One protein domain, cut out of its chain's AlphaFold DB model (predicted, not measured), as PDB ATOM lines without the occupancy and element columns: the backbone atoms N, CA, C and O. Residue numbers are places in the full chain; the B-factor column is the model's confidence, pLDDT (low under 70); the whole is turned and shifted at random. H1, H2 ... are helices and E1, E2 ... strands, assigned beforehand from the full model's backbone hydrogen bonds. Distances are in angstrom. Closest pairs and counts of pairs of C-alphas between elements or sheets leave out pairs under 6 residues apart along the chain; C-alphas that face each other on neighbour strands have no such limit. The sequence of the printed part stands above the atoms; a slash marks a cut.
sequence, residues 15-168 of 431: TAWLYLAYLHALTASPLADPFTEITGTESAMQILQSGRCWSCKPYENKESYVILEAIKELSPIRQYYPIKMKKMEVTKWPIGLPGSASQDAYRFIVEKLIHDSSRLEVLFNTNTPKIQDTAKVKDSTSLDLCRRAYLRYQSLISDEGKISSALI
ATOM      1  N   THR A  15      -4.347  15.460  -3.300       91.44
ATOM      2  CA  THR A  15      -3.057  15.139  -3.930       91.44
ATOM      3  C   THR A  15      -3.199  14.878  -5.425       91.44
ATOM      4  O   THR A  15      -2.397  15.394  -6.198       91.44
ATOM      5  N   ALA A  16      -4.230  14.142  -5.854       92.38
ATOM      6  CA  ALA A  16      -4.451  13.871  -7.271       92.38
ATOM      7  C   ALA A  16      -4.792  15.153  -8.051       92.38
ATOM      8  O   ALA A  16      -4.281  15.357  -9.151       92.38
ATOM      9  N   TRP A  17      -5.592  16.056  -7.469       94.25
ATOM     10  CA  TRP A  17      -5.887  17.359  -8.079       94.25
ATOM     11  C   TRP A  17      -4.669  18.282  -8.137       94.25
ATOM     12  O   TRP A  17      -4.444  18.922  -9.162       94.25
ATOM     13  N   LEU A  18      -3.852  18.318  -7.081       94.62
ATOM     14  CA  LEU A  18      -2.590  19.061  -7.074       94.62
ATOM     15  C   LEU A  18      -1.623  18.524  -8.134       94.62
ATOM     16  O   LEU A  18      -1.008  19.302  -8.857       94.62
ATOM     17  N   TYR A  19      -1.524  17.201  -8.263       94.81
ATOM     18  CA  TYR A  19      -0.692  16.570  -9.282       94.81
ATOM     19  C   TYR A  19      -1.183  16.891 -10.698       94.81
ATOM     20  O   TYR A  19      -0.386  17.234 -11.566       94.81
ATOM     21  N   LEU A  20      -2.499  16.864 -10.924       94.75
ATOM     22  CA  LEU A  20      -3.083  17.255 -12.206       94.75
ATOM     23  C   LEU A  20      -2.804  18.730 -12.537       94.75
ATOM     24  O   LEU A  20      -2.434  19.038 -13.668       94.75
ATOM     25  N   ALA A  21      -2.923  19.634 -11.560       94.94
ATOM     26  CA  ALA A  21      -2.561  21.040 -11.745       94.94
ATOM     27  C   ALA A  21      -1.080  21.205 -12.107       94.94
ATOM     28  O   ALA A  21      -0.747  21.969 -13.011       94.94
ATOM     29  N   TYR A  22      -0.195  20.458 -11.442       94.75
ATOM     30  CA  TYR A  22       1.232  20.457 -11.746       94.75
ATOM     31  C   TYR A  22       1.522  19.991 -13.177       94.75
ATOM     32  O   TYR A  22       2.287  20.641 -13.885       94.75
ATOM     33  N   LEU A  23       0.871  18.917 -13.639       93.31
ATOM     34  CA  LEU A  23       1.018  18.441 -15.016       93.31
ATOM     35  C   LEU A  23       0.576  19.493 -16.034       93.31
ATOM     36  O   LEU A  23       1.328  19.784 -16.958       93.31
ATOM     37  N   HIS A  24      -0.597  20.102 -15.835       92.31
ATOM     38  CA  HIS A  24      -1.084  21.181 -16.696       92.31
ATOM     39  C   HIS A  24      -0.134  22.388 -16.730       92.31
ATOM     40  O   HIS A  24       0.065  22.980 -17.790       92.31
ATOM     41  N   ALA A  25       0.475  22.738 -15.594       91.62
ATOM     42  CA  ALA A  25       1.439  23.829 -15.511       91.62
ATOM     43  C   ALA A  25       2.755  23.504 -16.239       91.62
ATOM     44  O   ALA A  25       3.306  24.370 -16.917       91.62
ATOM     45  N   LEU A  26       3.244  22.264 -16.126       89.94
ATOM     46  CA  LEU A  26       4.472  21.801 -16.779       89.94
ATOM     47  C   LEU A  26       4.343  21.695 -18.298       89.94
ATOM     48  O   LEU A  26       5.278  22.030 -19.020       89.94
ATOM     49  N   THR A  27       3.203  21.210 -18.788       86.38
ATOM     50  CA  THR A  27       2.954  21.021 -20.225       86.38
ATOM     51  C   THR A  27       2.253  22.219 -20.859       86.38
ATOM     52  O   THR A  27       1.730  22.126 -21.970       86.38
ATOM     53  N   ALA A  28       2.235  23.357 -20.164       83.06
ATOM     54  CA  ALA A  28       1.565  24.548 -20.634       83.06
ATOM     55  C   ALA A  28       2.187  25.086 -21.930       83.06
ATOM     56  O   ALA A  28       3.379  25.384 -22.020       83.06
ATOM     57  N   SER A  29       1.321  25.264 -22.921       78.38
ATOM     58  CA  SER A  29       1.610  25.895 -24.202       78.38
ATOM     59  C   SER A  29       0.897  27.249 -24.274       78.38
ATOM     60  O   SER A  29      -0.171  27.395 -23.676       78.38
ATOM     61  N   PRO A  30       1.435  28.241 -25.010       72.25
ATOM     62  CA  PRO A  30       0.685  29.455 -25.342       72.25
ATOM     63  C   PRO A  30      -0.562  29.175 -26.200       72.25
ATOM     64  O   PRO A  30      -1.429  30.036 -26.310       72.25
ATOM     65  N   LEU A  31      -0.649  27.993 -26.819       73.75
ATOM     66  CA  LEU A  31      -1.824  27.550 -27.563       73.75
ATOM     67  C   LEU A  31      -2.788  26.802 -26.637       73.75
ATOM     68  O   LEU A  31      -2.362  25.995 -25.807       73.75
ATOM     69  N   ALA A  32      -4.082  27.064 -26.809       76.38
ATOM     70  CA  ALA A  32      -5.134  26.337 -26.113       76.38
ATOM     71  C   ALA A  32      -5.115  24.855 -26.508       76.38
ATOM     72  O   ALA A  32      -4.863  24.513 -27.668       76.38
ATOM     73  N   ASP A  33      -5.377  23.974 -25.544       74.75
ATOM     74  CA  ASP A  33      -5.504  22.547 -25.814       74.75
ATOM     75  C   ASP A  33      -6.777  22.313 -26.656       74.75
ATOM     76  O   ASP A  33      -7.858  22.745 -26.261       74.75
ATOM     77  N   PRO A  34      -6.692  21.631 -27.811       71.12
ATOM     78  CA  PRO A  34      -7.843  21.336 -28.666       71.12
ATOM     79  C   PRO A  34      -8.976  20.573 -27.969       71.12
ATOM     80  O   PRO A  34     -10.115  20.611 -28.429       71.12
ATOM     81  N   PHE A  35      -8.664  19.815 -26.915       75.94
ATOM     82  CA  PHE A  35      -9.649  19.055 -26.160       75.94
ATOM     83  C   PHE A  35     -10.378  19.910 -25.125       75.94
ATOM     84  O   PHE A  35     -11.583  19.732 -24.972       75.94
ATOM     85  N   THR A  36      -9.668  20.790 -24.410       76.25
ATOM     86  CA  THR A  36     -10.231  21.587 -23.304       76.25
ATOM     87  C   THR A  36     -10.563  23.030 -23.696       76.25
ATOM     88  O   THR A  36     -11.210  23.729 -22.924       76.25
ATOM     89  N   GLU A  37     -10.097  23.483 -24.863       77.38
ATOM     90  CA  GLU A  37     -10.153  24.864 -25.374       77.38
ATOM     91  C   GLU A  37      -9.491  25.914 -24.464       77.38
ATOM     92  O   GLU A  37      -9.569  27.113 -24.725       77.38
ATOM     93  N   ILE A  38      -8.763  25.465 -23.441       82.31
ATOM     94  CA  ILE A  38      -8.018  26.298 -22.497       82.31
ATOM     95  C   ILE A  38      -6.547  25.891 -22.490       82.31
ATOM     96  O   ILE A  38      -6.177  24.754 -22.792       82.31
ATOM     97  N   THR A  39      -5.665  26.823 -22.154       85.44
ATOM     98  CA  THR A  39      -4.233  26.548 -22.025       85.44
ATOM     99  C   THR A  39      -3.948  25.701 -20.781       85.44
ATOM    100  O   THR A  39      -4.722  25.656 -19.815       85.44
ATOM    101  N   GLY A  40      -2.792  25.032 -20.768       87.62
ATOM    102  CA  GLY A  40      -2.336  24.302 -19.582       87.62
ATOM    103  C   GLY A  40      -2.182  25.221 -18.366       87.62
ATOM    104  O   GLY A  40      -2.592  24.871 -17.263       87.62
ATOM    105  N   THR A  41      -1.698  26.449 -18.567       89.25
ATOM    106  CA  THR A  41      -1.573  27.437 -17.490       89.25
ATOM    107  C   THR A  41      -2.928  27.832 -16.907       89.25
ATOM    108  O   THR A  41      -3.085  27.841 -15.688       89.25
ATOM    109  N   GLU A  42      -3.924  28.101 -17.755       89.56
ATOM    110  CA  GLU A  42      -5.300  28.390 -17.322       89.56
ATOM    111  C   GLU A  42      -5.908  27.211 -16.563       89.56
ATOM    112  O   GLU A  42      -6.448  27.389 -15.473       89.56
ATOM    113  N   SER A  43      -5.750  25.994 -17.086       90.94
ATOM    114  CA  SER A  43      -6.240  24.769 -16.440       90.94
ATOM    115  C   SER A  43      -5.634  24.586 -15.047       90.94
ATOM    116  O   SER A  43      -6.350  24.355 -14.071       90.94
ATOM    117  N   ALA A  44      -4.311  24.731 -14.930       93.56
ATOM    118  CA  ALA A  44      -3.608  24.642 -13.655       93.56
ATOM    119  C   ALA A  44      -4.107  25.706 -12.668       93.56
ATOM    120  O   ALA A  44      -4.382  25.406 -11.504       93.56
ATOM    121  N   MET A  45      -4.275  26.938 -13.149       91.94
ATOM    122  CA  MET A  45      -4.746  28.070 -12.361       91.94
ATOM    123  C   MET A  45      -6.174  27.866 -11.842       91.94
ATOM    124  O   MET A  45      -6.448  28.100 -10.663       91.94
ATOM    125  N   GLN A  46      -7.080  27.381 -12.690       91.38
ATOM    126  CA  GLN A  46      -8.451  27.052 -12.304       91.38
ATOM    127  C   GLN A  46      -8.492  25.946 -11.247       91.38
ATOM    128  O   GLN A  46      -9.221  26.064 -10.261       91.38
ATOM    129  N   ILE A  47      -7.697  24.881 -11.415       93.19
ATOM    130  CA  ILE A  47      -7.657  23.773 -10.454       93.19
ATOM    131  C   ILE A  47      -7.167  24.269  -9.090       93.19
ATOM    132  O   ILE A  47      -7.851  24.037  -8.091       93.19
ATOM    133  N   LEU A  48      -6.052  25.007  -9.047       93.56
ATOM    134  CA  LEU A  48      -5.457  25.516  -7.803       93.56
ATOM    135  C   LEU A  48      -6.361  26.501  -7.051       93.56
ATOM    136  O   LEU A  48      -6.308  26.583  -5.823       93.56
ATOM    137  N   GLN A  49      -7.202  27.244  -7.768       92.31
ATOM    138  CA  GLN A  49      -8.183  28.155  -7.173       92.31
ATOM    139  C   GLN A  49      -9.506  27.477  -6.807       92.31
ATOM    140  O   GLN A  49     -10.308  28.050  -6.071       92.31
ATOM    141  N   SER A  50      -9.755  26.266  -7.303       90.31
ATOM    142  CA  SER A  50     -10.992  25.542  -7.030       90.31
ATOM    143  C   SER A  50     -11.004  24.930  -5.630       90.31
ATOM    144  O   SER A  50      -9.970  24.530  -5.095       90.31
ATOM    145  N   GLY A  51     -12.200  24.708  -5.079       87.69
ATOM    146  CA  GLY A  51     -12.384  23.990  -3.810       87.69
ATOM    147  C   GLY A  51     -11.862  22.543  -3.790       87.69
ATOM    148  O   GLY A  51     -11.983  21.876  -2.774       87.69
ATOM    149  N   ARG A  52     -11.297  22.036  -4.896       89.12
ATOM    150  CA  ARG A  52     -10.665  20.710  -4.974       89.12
ATOM    151  C   ARG A  52      -9.256  20.693  -4.386       89.12
ATOM    152  O   ARG A  52      -8.797  19.646  -3.943       89.12
ATOM    153  N   CYS A  53      -8.575  21.839  -4.398       89.75
ATOM    154  CA  CYS A  53      -7.262  22.003  -3.776       89.75
ATOM    155  C   CYS A  53      -7.374  22.601  -2.371       89.75
ATOM    156  O   CYS A  53      -6.562  22.283  -1.512       89.75
ATOM    157  N   TRP A  54      -8.395  23.420  -2.115       88.94
ATOM    158  CA  TRP A  54      -8.625  24.039  -0.811       88.94
ATOM    159  C   TRP A  54      -9.345  23.078   0.133       88.94
ATOM    160  O   TRP A  54     -10.513  22.756  -0.066       88.94
ATOM    161  N   SER A  55      -8.642  22.631   1.169       79.06
ATOM    162  CA  SER A  55      -9.136  21.630   2.113       79.06
ATOM    163  C   SER A  55      -9.661  22.275   3.400       79.06
ATOM    164  O   SER A  55      -9.062  23.206   3.926       79.06
ATOM    165  N   CYS A  56     -10.743  21.736   3.971       84.75
ATOM    166  CA  CYS A  56     -11.216  22.109   5.317       84.75
ATOM    167  C   CYS A  56     -10.452  21.402   6.453       84.75
ATOM    168  O   CYS A  56     -10.780  21.581   7.626       84.75
ATOM    169  N   LYS A  57      -9.447  20.593   6.106       85.75
ATOM    170  CA  LYS A  57      -8.520  19.905   7.013       85.75
ATOM    171  C   LYS A  57      -7.076  20.063   6.512       85.75
ATOM    172  O   LYS A  57      -6.892  20.292   5.315       85.75
ATOM    173  N   PRO A  58      -6.050  19.914   7.360       85.88
ATOM    174  CA  PRO A  58      -4.662  19.899   6.903       85.88
ATOM    175  C   PRO A  58      -4.435  18.844   5.817       85.88
ATOM    176  O   PRO A  58      -5.099  17.801   5.811       85.88
ATOM    177  N   TYR A  59      -3.490  19.086   4.909       87.25
ATOM    178  CA  TYR A  59      -3.080  18.056   3.957       87.25
ATOM    179  C   TYR A  59      -2.507  16.849   4.704       87.25
ATOM    180  O   TYR A  59      -1.526  16.961   5.436       87.25
ATOM    181  N   GLU A  60      -3.126  15.688   4.498       75.94
ATOM    182  CA  GLU A  60      -2.810  14.459   5.235       75.94
ATOM    183  C   GLU A  60      -1.482  13.830   4.793       75.94
ATOM    184  O   GLU A  60      -0.833  13.138   5.574       75.94
ATOM    185  N   ASN A  61      -1.066  14.074   3.546       80.69
ATOM    186  CA  ASN A  61       0.089  13.433   2.927       80.69
ATOM    187  C   ASN A  61       1.207  14.449   2.636       80.69
ATOM    188  O   ASN A  61       0.973  15.528   2.086       80.69
ATOM    189  N   LYS A  62       2.451  14.065   2.944       85.19
ATOM    190  CA  LYS A  62       3.666  14.815   2.598       85.19
ATOM    191  C   LYS A  62       3.782  15.073   1.091       85.19
ATOM    192  O   LYS A  62       4.296  16.114   0.695       85.19
ATOM    193  N   GLU A  63       3.275  14.168   0.257       88.75
ATOM    194  CA  GLU A  63       3.265  14.312  -1.204       88.75
ATOM    195  C   GLU A  63       2.542  15.580  -1.667       88.75
ATOM    196  O   GLU A  63       3.012  16.239  -2.589       88.75
ATOM    197  N   SER A  64       1.453  15.980  -0.998       90.88
ATOM    198  CA  SER A  64       0.729  17.211  -1.339       90.88
ATOM    199  C   SER A  64       1.633  18.438  -1.200       90.88
ATOM    200  O   SER A  64       1.649  19.298  -2.075       90.88
ATOM    201  N   TYR A  65       2.439  18.490  -0.135       90.50
ATOM    202  CA  TYR A  65       3.403  19.567   0.087       90.50
ATOM    203  C   TYR A  65       4.556  19.539  -0.923       90.50
ATOM    204  O   TYR A  65       4.975  20.595  -1.383       90.50
ATOM    205  N   VAL A  66       5.038  18.350  -1.307       92.50
ATOM    206  CA  VAL A  66       6.079  18.207  -2.342       92.50
ATOM    207  C   VAL A  66       5.584  18.727  -3.692       92.50
ATOM    208  O   VAL A  66       6.295  19.473  -4.357       92.50
ATOM    209  N   ILE A  67       4.353  18.385  -4.081       94.12
ATOM    210  CA  ILE A  67       3.756  18.858  -5.337       94.12
ATOM    211  C   ILE A  67       3.535  20.373  -5.297       94.12
ATOM    212  O   ILE A  67       3.844  21.063  -6.264       94.12
ATOM    213  N   LEU A  68       3.030  20.907  -4.182       93.88
ATOM    214  CA  LEU A  68       2.866  22.350  -4.001       93.88
ATOM    215  C   LEU A  68       4.202  23.089  -4.147       93.88
ATOM    216  O   LEU A  68       4.272  24.090  -4.860       93.88
ATOM    217  N   GLU A  69       5.269  22.577  -3.535       92.44
ATOM    218  CA  GLU A  69       6.607  23.156  -3.664       92.44
ATOM    219  C   GLU A  69       7.101  23.112  -5.119       92.44
ATOM    220  O   GLU A  69       7.555  24.132  -5.633       92.44
ATOM    221  N   ALA A  70       6.900  21.992  -5.822       93.06
ATOM    222  CA  ALA A  70       7.237  21.872  -7.240       93.06
ATOM    223  C   ALA A  70       6.463  22.878  -8.114       93.06
ATOM    224  O   ALA A  70       7.044  23.512  -8.990       93.06
ATOM    225  N   ILE A  71       5.171  23.102  -7.846       93.94
ATOM    226  CA  ILE A  71       4.368  24.133  -8.527       93.94
ATOM    227  C   ILE A  71       4.930  25.537  -8.250       93.94
ATOM    228  O   ILE A  71       5.007  26.368  -9.155       93.94
ATOM    229  N   LYS A  72       5.360  25.819  -7.015       91.62
ATOM    230  CA  LYS A  72       5.966  27.108  -6.634       91.62
ATOM    231  C   LYS A  72       7.297  27.372  -7.347       91.62
ATOM    232  O   LYS A  72       7.653  28.536  -7.565       91.62
ATOM    233  N   GLU A  73       8.038  26.320  -7.681       91.06
ATOM    234  CA  GLU A  73       9.299  26.388  -8.431       91.06
ATOM    235  C   GLU A  73       9.102  26.679  -9.926       91.06
ATOM    236  O   GLU A  73      10.033  27.151 -10.574       91.06
ATOM    237  N   LEU A  74       7.885  26.506 -10.459       92.06
ATOM    238  CA  LEU A  74       7.537  26.935 -11.821       92.06
ATOM    239  C   LEU A  74       7.418  28.464 -11.946       92.06
ATOM    240  O   LEU A  74       7.417  29.002 -13.053       92.06
ATOM    241  N   SER A  75       7.311  29.189 -10.828       91.88
ATOM    242  CA  SER A  75       7.352  30.652 -10.837       91.88
ATOM    243  C   SER A  75       8.788  31.172 -10.948       91.88
ATOM    244  O   SER A  75       9.688  30.646 -10.289       91.88
ATOM    245  N   PRO A  76       9.015  32.269 -11.693       92.12
ATOM    246  CA  PRO A  76      10.323  32.901 -11.753       92.12
ATOM    247  C   PRO A  76      10.755  33.415 -10.378       92.12
ATOM    248  O   PRO A  76       9.961  33.934  -9.590       92.12
ATOM    249  N   ILE A  77      12.054  33.318 -10.114       91.56
ATOM    250  CA  ILE A  77      12.665  33.875  -8.914       91.56
ATOM    251  C   ILE A  77      12.998  35.338  -9.190       91.56
ATOM    252  O   ILE A  77      13.797  35.640 -10.079       91.56
ATOM    253  N   ARG A  78      12.405  36.254  -8.420       91.19
ATOM    254  CA  ARG A  78      12.614  37.703  -8.571       91.19
ATOM    255  C   ARG A  78      13.265  38.296  -7.337       91.19
ATOM    256  O   ARG A  78      12.760  38.145  -6.226       91.19
ATOM    257  N   GLN A  79      14.367  39.013  -7.523       91.19
ATOM    258  CA  GLN A  79      15.136  39.609  -6.435       91.19
ATOM    259  C   GLN A  79      15.514  41.052  -6.731       91.19
ATOM    260  O   GLN A  79      15.699  41.455  -7.877       91.19
ATOM    261  N   TYR A  80      15.659  41.838  -5.669       88.75
ATOM    262  CA  TYR A  80      16.205  43.178  -5.786       88.75
ATOM    263  C   TYR A  80      17.726  43.131  -5.924       88.75
ATOM    264  O   TYR A  80      18.402  42.425  -5.176       88.75
ATOM    265  N   TYR A  81      18.265  43.950  -6.821       83.81
ATOM    266  CA  TYR A  81      19.698  44.165  -6.955       83.81
ATOM    267  C   TYR A  81      20.049  45.661  -6.882       83.81
ATOM    268  O   TYR A  81      19.411  46.488  -7.532       83.81
ATOM    269  N   PRO A  82      21.059  46.048  -6.091       85.50
ATOM    270  CA  PRO A  82      21.591  45.303  -4.952       85.50
ATOM    271  C   PRO A  82      20.492  45.047  -3.899       85.50
ATOM    272  O   PRO A  82      19.632  45.906  -3.689       85.50
ATOM    273  N   ILE A  83      20.548  43.902  -3.206       79.62
ATOM    274  CA  ILE A  83      19.495  43.391  -2.293       79.62
ATOM    275  C   ILE A  83      18.969  44.457  -1.320       79.62
ATOM    276  O   ILE A  83      17.765  44.595  -1.129       79.62
ATOM    277  N   LYS A  84      19.868  45.252  -0.730       78.50
ATOM    278  CA  LYS A  84      19.523  46.251   0.294       78.50
ATOM    279  C   LYS A  84      18.995  47.574  -0.269       78.50
ATOM    280  O   LYS A  84      18.374  48.330   0.464       78.50
ATOM    281  N   MET A  85      19.260  47.873  -1.541       80.56
ATOM    282  CA  MET A  85      18.939  49.174  -2.140       80.56
ATOM    283  C   MET A  85      17.634  49.172  -2.937       80.56
ATOM    284  O   MET A  85      17.132  50.249  -3.246       80.56
ATOM    285  N   LYS A  86      17.102  47.995  -3.297       83.25
ATOM    286  CA  LYS A  86      15.874  47.851  -4.100       83.25
ATOM    287  C   LYS A  86      15.855  48.698  -5.392       83.25
ATOM    288  O   LYS A  86      14.799  49.158  -5.815       83.25
ATOM    289  N   LYS A  87      17.021  48.907  -6.023       83.00
ATOM    290  CA  LYS A  87      17.178  49.792  -7.198       83.00
ATOM    291  C   LYS A  87      16.874  49.113  -8.533       83.00
ATOM    292  O   LYS A  87      16.344  49.758  -9.429       83.00
ATOM    293  N   MET A  88      17.205  47.834  -8.667       86.62
ATOM    294  CA  MET A  88      16.993  47.038  -9.877       86.62
ATOM    295  C   MET A  88      16.344  45.696  -9.533       86.62
ATOM    296  O   MET A  88      16.309  45.294  -8.368       86.62
ATOM    297  N   GLU A  89      15.824  45.017 -10.551       90.25
ATOM    298  CA  GLU A  89      15.268  43.667 -10.467       90.25
ATOM    299  C   GLU A  89      16.184  42.693 -11.211       90.25
ATOM    300  O   GLU A  89      16.599  42.963 -12.334       90.25
ATOM    301  N   VAL A  90      16.464  41.552 -10.587       90.25
ATOM    302  CA  VAL A  90      17.093  40.390 -11.211       90.25
ATOM    303  C   VAL A  90      16.056  39.277 -11.230       90.25
ATOM    304  O   VAL A  90      15.472  38.953 -10.195       90.25
ATOM    305  N   THR A  91      15.811  38.721 -12.415       91.25
ATOM    306  CA  THR A  91      14.865  37.618 -12.622       91.25
ATOM    307  C   THR A  91      15.626  36.381 -13.070       91.25
ATOM    308  O   THR A  91      16.375  36.437 -14.043       91.25
ATOM    309  N   LYS A  92      15.408  35.264 -12.381       90.81
ATOM    310  CA  LYS A  92      15.888  33.941 -12.768       90.81
ATOM    311  C   LYS A  92      14.677  33.090 -13.129       90.81
ATOM    312  O   LYS A  92      13.860  32.769 -12.270       90.81
ATOM    313  N   TRP A  93      14.550  32.780 -14.413       90.06
ATOM    314  CA  TRP A  93      13.483  31.927 -14.926       90.06
ATOM    315  C   TRP A  93      13.773  30.452 -14.614       90.06
ATOM    316  O   TRP A  93      14.949  30.072 -14.554       90.06
ATOM    317  N   PRO A  94      12.734  29.627 -14.398       87.69
ATOM    318  CA  PRO A  94      12.902  28.184 -14.272       87.69
ATOM    319  C   PRO A  94      13.491  27.596 -15.561       87.69
ATOM    320  O   PRO A  94      13.189  28.038 -16.671       87.69
ATOM    321  N   ILE A  95      14.365  26.604 -15.414       85.12
ATOM    322  CA  ILE A  95      15.018  25.944 -16.549       85.12
ATOM    323  C   ILE A  95      14.025  24.973 -17.190       85.12
ATOM    324  O   ILE A  95      13.359  24.218 -16.490       85.12
ATOM    325  N   GLY A  96      13.953  24.967 -18.523       81.25
ATOM    326  CA  GLY A  96      13.146  24.001 -19.275       81.25
ATOM    327  C   GLY A  96      11.651  24.325 -19.364       81.25
ATOM    328  O   GLY A  96      10.927  23.573 -20.007       81.25
ATOM    329  N   LEU A  97      11.195  25.445 -18.790       82.81
ATOM    330  CA  LEU A  97       9.812  25.911 -18.903       82.81
ATOM    331  C   LEU A  97       9.746  27.203 -19.741       82.81
ATOM    332  O   LEU A  97      10.526  28.128 -19.498       82.81
ATOM    333  N   PRO A  98       8.821  27.319 -20.715       80.25
ATOM    334  CA  PRO A  98       8.611  28.568 -21.439       80.25
ATOM    335  C   PRO A  98       8.244  29.724 -20.499       80.25
ATOM    336  O   PRO A  98       7.518  29.548 -19.517       80.25
ATOM    337  N   GLY A  99       8.678  30.942 -20.833       78.44
ATOM    338  CA  GLY A  99       8.328  32.141 -20.060       78.44
ATOM    339  C   GLY A  99       6.815  32.393 -19.982       78.44
ATOM    340  O   GLY A  99       6.336  32.897 -18.973       78.44
ATOM    341  N   SER A 100       6.053  31.976 -21.002       75.94
ATOM    342  CA  SER A 100       4.583  32.043 -21.020       75.94
ATOM    343  C   SER A 100       3.921  31.108 -20.005       75.94
ATOM    344  O   SER A 100       2.868  31.436 -19.468       75.94
ATOM    345  N   ALA A 101       4.544  29.960 -19.726       82.88
ATOM    346  CA  ALA A 101       4.075  28.982 -18.749       82.88
ATOM    347  C   ALA A 101       4.547  29.308 -17.319       82.88
ATOM    348  O   ALA A 101       3.913  28.905 -16.346       82.88
ATOM    349  N   SER A 102       5.636  30.070 -17.190       87.00
ATOM    350  CA  SER A 102       6.274  30.433 -15.921       87.00
ATOM    351  C   SER A 102       5.578  31.624 -15.248       87.00
ATOM    352  O   SER A 102       6.113  32.734 -15.202       87.00
ATOM    353  N   GLN A 103       4.363  31.431 -14.736       87.25
ATOM    354  CA  GLN A 103       3.623  32.517 -14.091       87.25
ATOM    355  C   GLN A 103       4.066  32.762 -12.639       87.25
ATOM    356  O   GLN A 103       4.168  31.841 -11.827       87.25
ATOM    357  N   ASP A 104       4.221  34.041 -12.270       89.81
ATOM    358  CA  ASP A 104       4.402  34.496 -10.876       89.81
ATOM    359  C   ASP A 104       3.220  34.105  -9.970       89.81
ATOM    360  O   ASP A 104       3.340  34.028  -8.748       89.81
ATOM    361  N   ALA A 105       2.072  33.849 -10.593       89.81
ATOM    362  CA  ALA A 105       0.819  33.511  -9.953       89.81
ATOM    363  C   ALA A 105       0.872  32.237  -9.097       89.81
ATOM    364  O   ALA A 105       0.303  32.207  -8.001       89.81
ATOM    365  N   TYR A 106       1.585  31.206  -9.562       91.94
ATOM    366  CA  TYR A 106       1.665  29.928  -8.854       91.94
ATOM    367  C   TYR A 106       2.190  30.094  -7.431       91.94
ATOM    368  O   TYR A 106       1.627  29.525  -6.496       91.94
ATOM    369  N   ARG A 107       3.200  30.950  -7.242       91.25
ATOM    370  CA  ARG A 107       3.765  31.231  -5.922       91.25
ATOM    371  C   ARG A 107       2.736  31.777  -4.939       91.25
ATOM    372  O   ARG A 107       2.664  31.277  -3.820       91.25
ATOM    373  N   PHE A 108       1.913  32.743  -5.351       89.69
ATOM    374  CA  PHE A 108       0.902  33.335  -4.469       89.69
ATOM    375  C   PHE A 108      -0.123  32.310  -3.993       89.69
ATOM    376  O   PHE A 108      -0.451  32.264  -2.806       89.69
ATOM    377  N   ILE A 109      -0.622  31.479  -4.908       92.00
ATOM    378  CA  ILE A 109      -1.650  30.496  -4.566       92.00
ATOM    379  C   ILE A 109      -1.063  29.391  -3.697       92.00
ATOM    380  O   ILE A 109      -1.664  29.041  -2.683       92.00
ATOM    381  N   VAL A 110       0.122  28.882  -4.039       92.12
ATOM    382  CA  VAL A 110       0.783  27.838  -3.252       92.12
ATOM    383  C   VAL A 110       1.068  28.312  -1.830       92.12
ATOM    384  O   VAL A 110       0.726  27.610  -0.881       92.12
ATOM    385  N   GLU A 111       1.645  29.504  -1.653       89.75
ATOM    386  CA  GLU A 111       1.918  30.046  -0.317       89.75
ATOM    387  C   GLU A 111       0.636  30.166   0.510       89.75
ATOM    388  O   GLU A 111       0.631  29.860   1.705       89.75
ATOM    389  N   LYS A 112      -0.476  30.542  -0.129       90.06
ATOM    390  CA  LYS A 112      -1.768  30.642   0.543       90.06
ATOM    391  C   LYS A 112      -2.370  29.276   0.888       90.06
ATOM    392  O   LYS A 112      -2.892  29.137   1.991       90.06
ATOM    393  N   LEU A 113      -2.263  28.283   0.004       91.44
ATOM    394  CA  LEU A 113      -2.699  26.903   0.250       91.44
ATOM    395  C   LEU A 113      -1.913  26.259   1.399       91.44
ATOM    396  O   LEU A 113      -2.503  25.627   2.273       91.44
ATOM    397  N   ILE A 114      -0.589  26.447   1.425       90.19
ATOM    398  CA  ILE A 114       0.269  25.960   2.512       90.19
ATOM    399  C   ILE A 114      -0.104  26.662   3.820       90.19
ATOM    400  O   ILE A 114      -0.326  25.995   4.828       90.19
ATOM    401  N   HIS A 115      -0.235  27.993   3.800       88.81
ATOM    402  CA  HIS A 115      -0.628  28.763   4.978       88.81
ATOM    403  C   HIS A 115      -1.996  28.329   5.521       88.81
ATOM    404  O   HIS A 115      -2.167  28.221   6.735       88.81
ATOM    405  N   ASP A 116      -2.987  28.105   4.654       89.69
ATOM    406  CA  ASP A 116      -4.315  27.664   5.081       89.69
ATOM    407  C   ASP A 116      -4.277  26.262   5.702       89.69
ATOM    408  O   ASP A 116      -4.810  26.071   6.794       89.69
ATOM    409  N   SER A 117      -3.543  25.323   5.096       89.88
ATOM    410  CA  SER A 117      -3.316  23.993   5.677       89.88
ATOM    411  C   SER A 117      -2.659  24.080   7.061       89.88
ATOM    412  O   SER A 117      -3.165  23.501   8.020       89.88
ATOM    413  N   SER A 118      -1.590  24.875   7.207       86.69
ATOM    414  CA  SER A 118      -0.912  25.083   8.497       86.69
ATOM    415  C   SER A 118      -1.802  25.754   9.545       86.69
ATOM    416  O   SER A 118      -1.715  25.431  10.727       86.69
ATOM    417  N   ARG A 119      -2.692  26.669   9.140       88.81
ATOM    418  CA  ARG A 119      -3.680  27.289  10.039       88.81
ATOM    419  C   ARG A 119      -4.655  26.252  10.600       88.81
ATOM    420  O   ARG A 119      -5.076  26.375  11.749       88.81
ATOM    421  N   LEU A 120      -5.015  25.248   9.800       88.69
ATOM    422  CA  LEU A 120      -5.930  24.182  10.198       88.69
ATOM    423  C   LEU A 120      -5.260  23.120  11.081       88.69
ATOM    424  O   LEU A 120      -5.969  22.467  11.839       88.69
ATOM    425  N   GLU A 121      -3.927  22.967  11.057       85.19
ATOM    426  CA  GLU A 121      -3.210  21.968  11.882       85.19
ATOM    427  C   GLU A 121      -3.566  22.089  13.372       85.19
ATOM    428  O   GLU A 121      -3.760  21.084  14.055       85.19
ATOM    429  N   VAL A 122      -3.752  23.325  13.846       83.44
ATOM    430  CA  VAL A 122      -4.129  23.640  15.233       83.44
ATOM    431  C   VAL A 122      -5.478  23.026  15.624       83.44
ATOM    432  O   VAL A 122      -5.661  22.630  16.772       83.44
ATOM    433  N   LEU A 123      -6.424  22.929  14.685       84.06
ATOM    434  CA  LEU A 123      -7.779  22.434  14.951       84.06
ATOM    435  C   LEU A 123      -7.863  20.906  14.953       84.06
ATOM    436  O   LEU A 123      -8.710  20.343  15.641       84.06
ATOM    437  N   PHE A 124      -7.004  20.236  14.183       81.19
ATOM    438  CA  PHE A 124      -7.067  18.785  13.989       81.19
ATOM    439  C   PHE A 124      -6.044  18.012  14.831       81.19
ATOM    440  O   PHE A 124      -6.037  16.784  14.792       81.19
ATOM    441  N   ASN A 125      -5.199  18.710  15.605       70.50
ATOM    442  CA  ASN A 125      -4.142  18.131  16.445       70.50
ATOM    443  C   ASN A 125      -3.270  17.107  15.690       70.50
ATOM    444  O   ASN A 125      -2.767  16.132  16.251       70.50
ATOM    445  N   THR A 126      -3.132  17.299  14.379       63.59
ATOM    446  CA  THR A 126      -2.331  16.441  13.522       63.59
ATOM    447  C   THR A 126      -0.888  16.904  13.620       63.59
ATOM    448  O   THR A 126      -0.550  17.985  13.141       63.59
ATOM    449  N   ASN A 127      -0.016  16.069  14.189       58.16
ATOM    450  CA  ASN A 127       1.433  16.190  14.013       58.16
ATOM    451  C   ASN A 127       1.797  15.727  12.595       58.16
ATOM    452  O   ASN A 127       2.481  14.720  12.407       58.16
ATOM    453  N   THR A 128       1.280  16.418  11.581       57.81
ATOM    454  CA  THR A 128       1.704  16.218  10.199       57.81
ATOM    455  C   THR A 128       3.201  16.503  10.134       57.81
ATOM    456  O   THR A 128       3.654  17.527  10.657       57.81
ATOM    457  N   PRO A 129       4.010  15.605   9.543       54.38
ATOM    458  CA  PRO A 129       5.422  15.870   9.365       54.38
ATOM    459  C   PRO A 129       5.536  17.058   8.417       54.38
ATOM    460  O   PRO A 129       5.417  16.913   7.199       54.38
ATOM    461  N   LYS A 130       5.755  18.246   8.987       55.31
ATOM    462  CA  LYS A 130       6.199  19.410   8.229       55.31
ATOM    463  C   LYS A 130       7.390  18.940   7.411       55.31
ATOM    464  O   LYS A 130       8.273  18.255   7.940       55.31
ATOM    465  N   ILE A 131       7.409  19.267   6.122       52.91
ATOM    466  CA  ILE A 131       8.676  19.255   5.401       52.91
ATOM    467  C   ILE A 131       9.560  20.186   6.229       52.91
ATOM    468  O   ILE A 131       9.289  21.383   6.296       52.91
ATOM    469  N   GLN A 132      10.499  19.605   6.987       44.91
ATOM    470  CA  GLN A 132      11.514  20.362   7.707       44.91
ATOM    471  C   GLN A 132      12.055  21.350   6.698       44.91
ATOM    472  O   GLN A 132      12.428  20.881   5.623       44.91
ATOM    473  N   ASP A 133      12.008  22.648   7.028       44.16
ATOM    474  CA  ASP A 133      12.519  23.752   6.221       44.16
ATOM    475  C   ASP A 133      13.639  23.232   5.326       44.16
ATOM    476  O   ASP A 133      14.762  23.031   5.799       44.16
ATOM    477  N   THR A 134      13.325  22.906   4.066       40.41
ATOM    478  CA  THR A 134      14.336  22.481   3.105       40.41
ATOM    479  C   THR A 134      15.221  23.696   2.984       40.41
ATOM    480  O   THR A 134      14.794  24.719   2.453       40.41
ATOM    481  N   ALA A 135      16.357  23.591   3.679       37.00
ATOM    482  CA  ALA A 135      17.255  24.641   4.115       37.00
ATOM    483  C   ALA A 135      16.995  25.962   3.406       37.00
ATOM    484  O   ALA A 135      17.347  26.019   2.236       37.00
ATOM    485  N   LYS A 136      16.402  26.966   4.094       40.91
ATOM    486  CA  LYS A 136      16.285  28.383   3.673       40.91
ATOM    487  C   LYS A 136      17.109  28.641   2.413       40.91
ATOM    488  O   LYS A 136      18.283  29.016   2.513       40.91
ATOM    489  N   VAL A 137      16.543  28.329   1.244       43.50
ATOM    490  CA  VAL A 137      17.337  28.366   0.022       43.50
ATOM    491  C   VAL A 137      17.688  29.832  -0.153       43.50
ATOM    492  O   VAL A 137      16.827  30.703  -0.027       43.50
ATOM    493  N   LYS A 138      18.976  30.103  -0.371       49.16
ATOM    494  CA  LYS A 138      19.597  31.430  -0.530       49.16
ATOM    495  C   LYS A 138      18.894  32.357  -1.542       49.16
ATOM    496  O   LYS A 138      19.225  33.537  -1.603       49.16
ATOM    497  N   ASP A 139      17.904  31.851  -2.269       54.84
ATOM    498  CA  ASP A 139      17.179  32.507  -3.345       54.84
ATOM    499  C   ASP A 139      15.761  32.939  -2.906       54.84
ATOM    500  O   ASP A 139      14.761  32.653  -3.569       54.84
ATOM    501  N   SER A 140      15.634  33.645  -1.772       72.19
ATOM    502  CA  SER A 140      14.339  34.202  -1.355       72.19
ATOM    503  C   SER A 140      13.845  35.200  -2.406       72.19
ATOM    504  O   SER A 140      14.472  36.239  -2.629       72.19
ATOM    505  N   THR A 141      12.738  34.880  -3.067       83.69
ATOM    506  CA  THR A 141      12.056  35.781  -4.002       83.69
ATOM    507  C   THR A 141      11.338  36.890  -3.246       83.69
ATOM    508  O   THR A 141      10.778  36.666  -2.176       83.69
ATOM    509  N   SER A 142      11.323  38.092  -3.813       86.88
ATOM    510  CA  SER A 142      10.520  39.197  -3.305       86.88
ATOM    511  C   SER A 142       9.089  39.110  -3.838       86.88
ATOM    512  O   SER A 142       8.854  39.292  -5.033       86.88
ATOM    513  N   LEU A 143       8.127  38.908  -2.933       85.25
ATOM    514  CA  LEU A 143       6.698  38.894  -3.265       85.25
ATOM    515  C   LEU A 143       6.221  40.216  -3.885       85.25
ATOM    516  O   LEU A 143       5.365  40.199  -4.767       85.25
ATOM    517  N   ASP A 144       6.815  41.349  -3.497       85.88
ATOM    518  CA  ASP A 144       6.520  42.662  -4.088       85.88
ATOM    519  C   ASP A 144       6.857  42.701  -5.588       85.88
ATOM    520  O   ASP A 144       6.088  43.232  -6.393       85.88
ATOM    521  N   LEU A 145       7.997  42.113  -5.980       88.12
ATOM    522  CA  LEU A 145       8.425  42.038  -7.379       88.12
ATOM    523  C   LEU A 145       7.539  41.093  -8.187       88.12
ATOM    524  O   LEU A 145       7.110  41.471  -9.276       88.12
ATOM    525  N   CYS A 146       7.208  39.921  -7.638       88.50
ATOM    526  CA  CYS A 146       6.252  39.001  -8.258       88.50
ATOM    527  C   CYS A 146       4.888  39.661  -8.452       88.50
ATOM    528  O   CYS A 146       4.288  39.539  -9.516       88.50
ATOM    529  N   ARG A 147       4.416  40.431  -7.460       86.69
ATOM    530  CA  ARG A 147       3.112  41.099  -7.527       86.69
ATOM    531  C   ARG A 147       3.142  42.157  -8.617       86.69
ATOM    532  O   ARG A 147       2.241  42.221  -9.445       86.69
ATOM    533  N   ARG A 148       4.203  42.963  -8.654       85.75
ATOM    534  CA  ARG A 148       4.406  43.978  -9.688       85.75
ATOM    535  C   ARG A 148       4.474  43.366 -11.087       85.75
ATOM    536  O   ARG A 148       3.880  43.922 -12.004       85.75
ATOM    537  N   ALA A 149       5.194  42.259 -11.259       87.06
ATOM    538  CA  ALA A 149       5.290  41.560 -12.536       87.06
ATOM    539  C   ALA A 149       3.933  40.988 -12.961       87.06
ATOM    540  O   ALA A 149       3.482  41.275 -14.066       87.06
ATOM    541  N   TYR A 150       3.236  40.290 -12.061       86.38
ATOM    542  CA  TYR A 150       1.892  39.774 -12.317       86.38
ATOM    543  C   TYR A 150       0.931  40.883 -12.763       86.38
ATOM    544  O   TYR A 150       0.282  40.746 -13.792       86.38
ATOM    545  N   LEU A 151       0.900  42.024 -12.062       83.75
ATOM    546  CA  LEU A 151       0.034  43.153 -12.426       83.75
ATOM    547  C   LEU A 151       0.378  43.768 -13.791       83.75
ATOM    548  O   LEU A 151      -0.517  44.251 -14.479       83.75
ATOM    549  N   ARG A 152       1.651  43.743 -14.214       81.50
ATOM    550  CA  ARG A 152       2.050  44.198 -15.559       81.50
ATOM    551  C   ARG A 152       1.532  43.277 -16.658       81.50
ATOM    552  O   ARG A 152       1.189  43.765 -17.729       81.50
ATOM    553  N   TYR A 153       1.503  41.972 -16.397       77.44
ATOM    554  CA  TYR A 153       1.077  40.961 -17.364       77.44
ATOM    555  C   TYR A 153      -0.406  40.593 -17.249       77.44
ATOM    556  O   TYR A 153      -0.920  39.921 -18.133       77.44
ATOM    557  N   GLN A 154      -1.111  41.055 -16.212       77.00
ATOM    558  CA  GLN A 154      -2.492  40.669 -15.901       77.00
ATOM    559  C   GLN A 154      -3.461  40.833 -17.078       77.00
ATOM    560  O   GLN A 154      -4.399  40.062 -17.219       77.00
ATOM    561  N   SER A 155      -3.249  41.838 -17.913       69.12
ATOM    562  CA  SER A 155      -4.066  42.147 -19.090       69.12
ATOM    563  C   SER A 155      -3.760  41.288 -20.318       69.12
ATOM    564  O   SER A 155      -4.570  41.269 -21.238       69.12
ATOM    565  N   LEU A 156      -2.614  40.600 -20.351       70.31
ATOM    566  CA  LEU A 156      -2.289  39.587 -21.363       70.31
ATOM    567  C   LEU A 156      -2.781  38.192 -20.957       70.31
ATOM    568  O   LEU A 156      -2.802  37.283 -21.779       70.31
ATOM    569  N   ILE A 157      -3.134  38.019 -19.683       74.19
ATOM    570  CA  ILE A 157      -3.679  36.775 -19.152       74.19
ATOM    571  C   ILE A 157      -5.194  36.787 -19.390       74.19
ATOM    572  O   ILE A 157      -5.863  37.794 -19.132       74.19
ATOM    573  N   SER A 158      -5.725  35.670 -19.880       76.94
ATOM    574  CA  SER A 158      -7.165  35.413 -19.989       76.94
ATOM    575  C   SER A 158      -7.859  35.499 -18.629       76.94
ATOM    576  O   SER A 158      -7.217  35.472 -17.576       76.94
ATOM    577  N   ASP A 159      -9.184  35.615 -18.617       79.62
ATOM    578  CA  ASP A 159      -9.920  35.682 -17.353       79.62
ATOM    579  C   ASP A 159      -9.787  34.381 -16.545       79.62
ATOM    580  O   ASP A 159      -9.674  34.417 -15.319       79.62
ATOM    581  N   GLU A 160      -9.672  33.247 -17.230       81.00
ATOM    582  CA  GLU A 160      -9.488  31.909 -16.672       81.00
ATOM    583  C   GLU A 160      -8.122  31.721 -15.999       81.00
ATOM    584  O   GLU A 160      -8.003  30.990 -15.014       81.00
ATOM    585  N   GLY A 161      -7.088  32.388 -16.518       81.25
ATOM    586  CA  GLY A 161      -5.728  32.346 -15.988       81.25
ATOM    587  C   GLY A 161      -5.461  33.371 -14.883       81.25
ATOM    588  O   GLY A 161      -4.356  33.410 -14.337       81.25
ATOM    589  N   LYS A 162      -6.430  34.230 -14.545       85.62
ATOM    590  CA  LYS A 162      -6.263  35.230 -13.485       85.62
ATOM    591  C   LYS A 162      -6.448  34.608 -12.108       85.62
ATOM    592  O   LYS A 162      -7.344  33.805 -11.856       85.62
ATOM    593  N   ILE A 163      -5.621  35.061 -11.174       86.00
ATOM    594  CA  ILE A 163      -5.804  34.794  -9.754       86.00
ATOM    595  C   ILE A 163      -6.879  35.723  -9.187       86.00
ATOM    596  O   ILE A 163      -6.886  36.929  -9.454       86.00
ATOM    597  N   SER A 164      -7.717  35.178  -8.311       84.31
ATOM    598  CA  SER A 164      -8.627  35.915  -7.447       84.31
ATOM    599  C   SER A 164      -7.900  37.005  -6.654       84.31
ATOM    600  O   SER A 164      -6.879  36.774  -5.997       84.31
ATOM    601  N   SER A 165      -8.470  38.209  -6.659       78.06
ATOM    602  CA  SER A 165      -7.929  39.380  -5.960       78.06
ATOM    603  C   SER A 165      -7.747  39.156  -4.452       78.06
ATOM    604  O   SER A 165      -6.834  39.732  -3.853       78.06
ATOM    605  N   ALA A 166      -8.553  38.271  -3.857       76.12
ATOM    606  CA  ALA A 166      -8.452  37.868  -2.456       76.12
ATOM    607  C   ALA A 166      -7.139  37.134  -2.129       76.12
ATOM    608  O   ALA A 166      -6.644  37.224  -1.009       76.12
ATOM    609  N   LEU A 167      -6.550  36.429  -3.100       76.12
ATOM    610  CA  LEU A 167      -5.316  35.659  -2.904       76.12
ATOM    611  C   LEU A 167      -4.064  36.532  -3.015       76.12
ATOM    612  O   LEU A 167      -3.053  36.242  -2.383       76.12
ATOM    613  N   ILE A 168      -4.135  37.635  -3.763       73.19
ATOM    614  CA  ILE A 168      -3.002  38.552  -3.954       73.19
ATOM    615  C   ILE A 168      -2.914  39.590  -2.815       73.19
ATOM    616  O   ILE A 168      -1.911  40.301  -2.721       73.19
TER     617      ILE A 168
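This is residues 15 to 168 of the 431 residues of an uncharacterized protein of Folsomia candida (UniProt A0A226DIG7). Four helices, H1 to H4, form an up-and-down bundle, each running against the one before it; H4, the longest, reaches beyond the others. At the end where H4 begins, the strand hairpin E1-E2 points away to the side, H5 packs beside E1, and short H6 packs on H4; from H4's far end a long loop returns to H5, its residues 132 to 138 sticking out. The printed part has 154 residues, in the order H1 H2 H3 E1 E2 H4 H5 H6, with one antiparallel sheet, E1 - E2, and is mostly helix. It is compact, with a radius of gyration of the C-alphas of 15.9 A and spans of 47 by 43 by 29 A.

H1, residues 15 to 26, and H2, residues 40 to 49, form a helical hairpin and touch at Ala 21 and Ala 44, their closest C-alphas, 4.2 A apart. H3, residues 62 to 73, touches H1, the same way at a shallow tilt of 20 degrees; the closest C-alphas, of Thr 15 and Ser 64, are 5.0 A apart. E1, residues 77 to 81, and E2, residues 88 to 92, form an antiparallel hairpin, with N 79 and O 90 within hydrogen-bond range at 2.9 A. H4, residues 105 to 124, touches H3 with residues 106 to 114 alone, opposite ways at a shallow tilt of 25 degrees; the closest C-alphas, of Lys 72 and Arg 107, are 4.7 A apart. H5, residues 143 to 153, comes closest to E1 at the C-alphas of Leu 145 and Arg 78, 6.1 A apart. H6, residues 165 to 168, touches H4, with the closest C-alphas, of Ile 168 and Phe 108, 6.5 A apart. Every O i to N i+4 pair is within hydrogen-bond range in H1, H2, H3 and H5, and 14 of 16 are in H4; H6 is too short for such a pair.

H1 begins at C-alpha 15, (-3.057, 15.139, -3.930), and is 16.3 A long; H3 is 17.0 A and H4 29.2 A. H6 ends at C-alpha 168, (-3.002, 38.552, -3.954).

The C-alphas of Phe 35 and Met 85, the two farthest apart, are 48.0 A apart. The printed part has no cut; its longest link, from H4 to H5, has 18 residues. Residues 126 to 139 and residue 155 have pLDDT under 70.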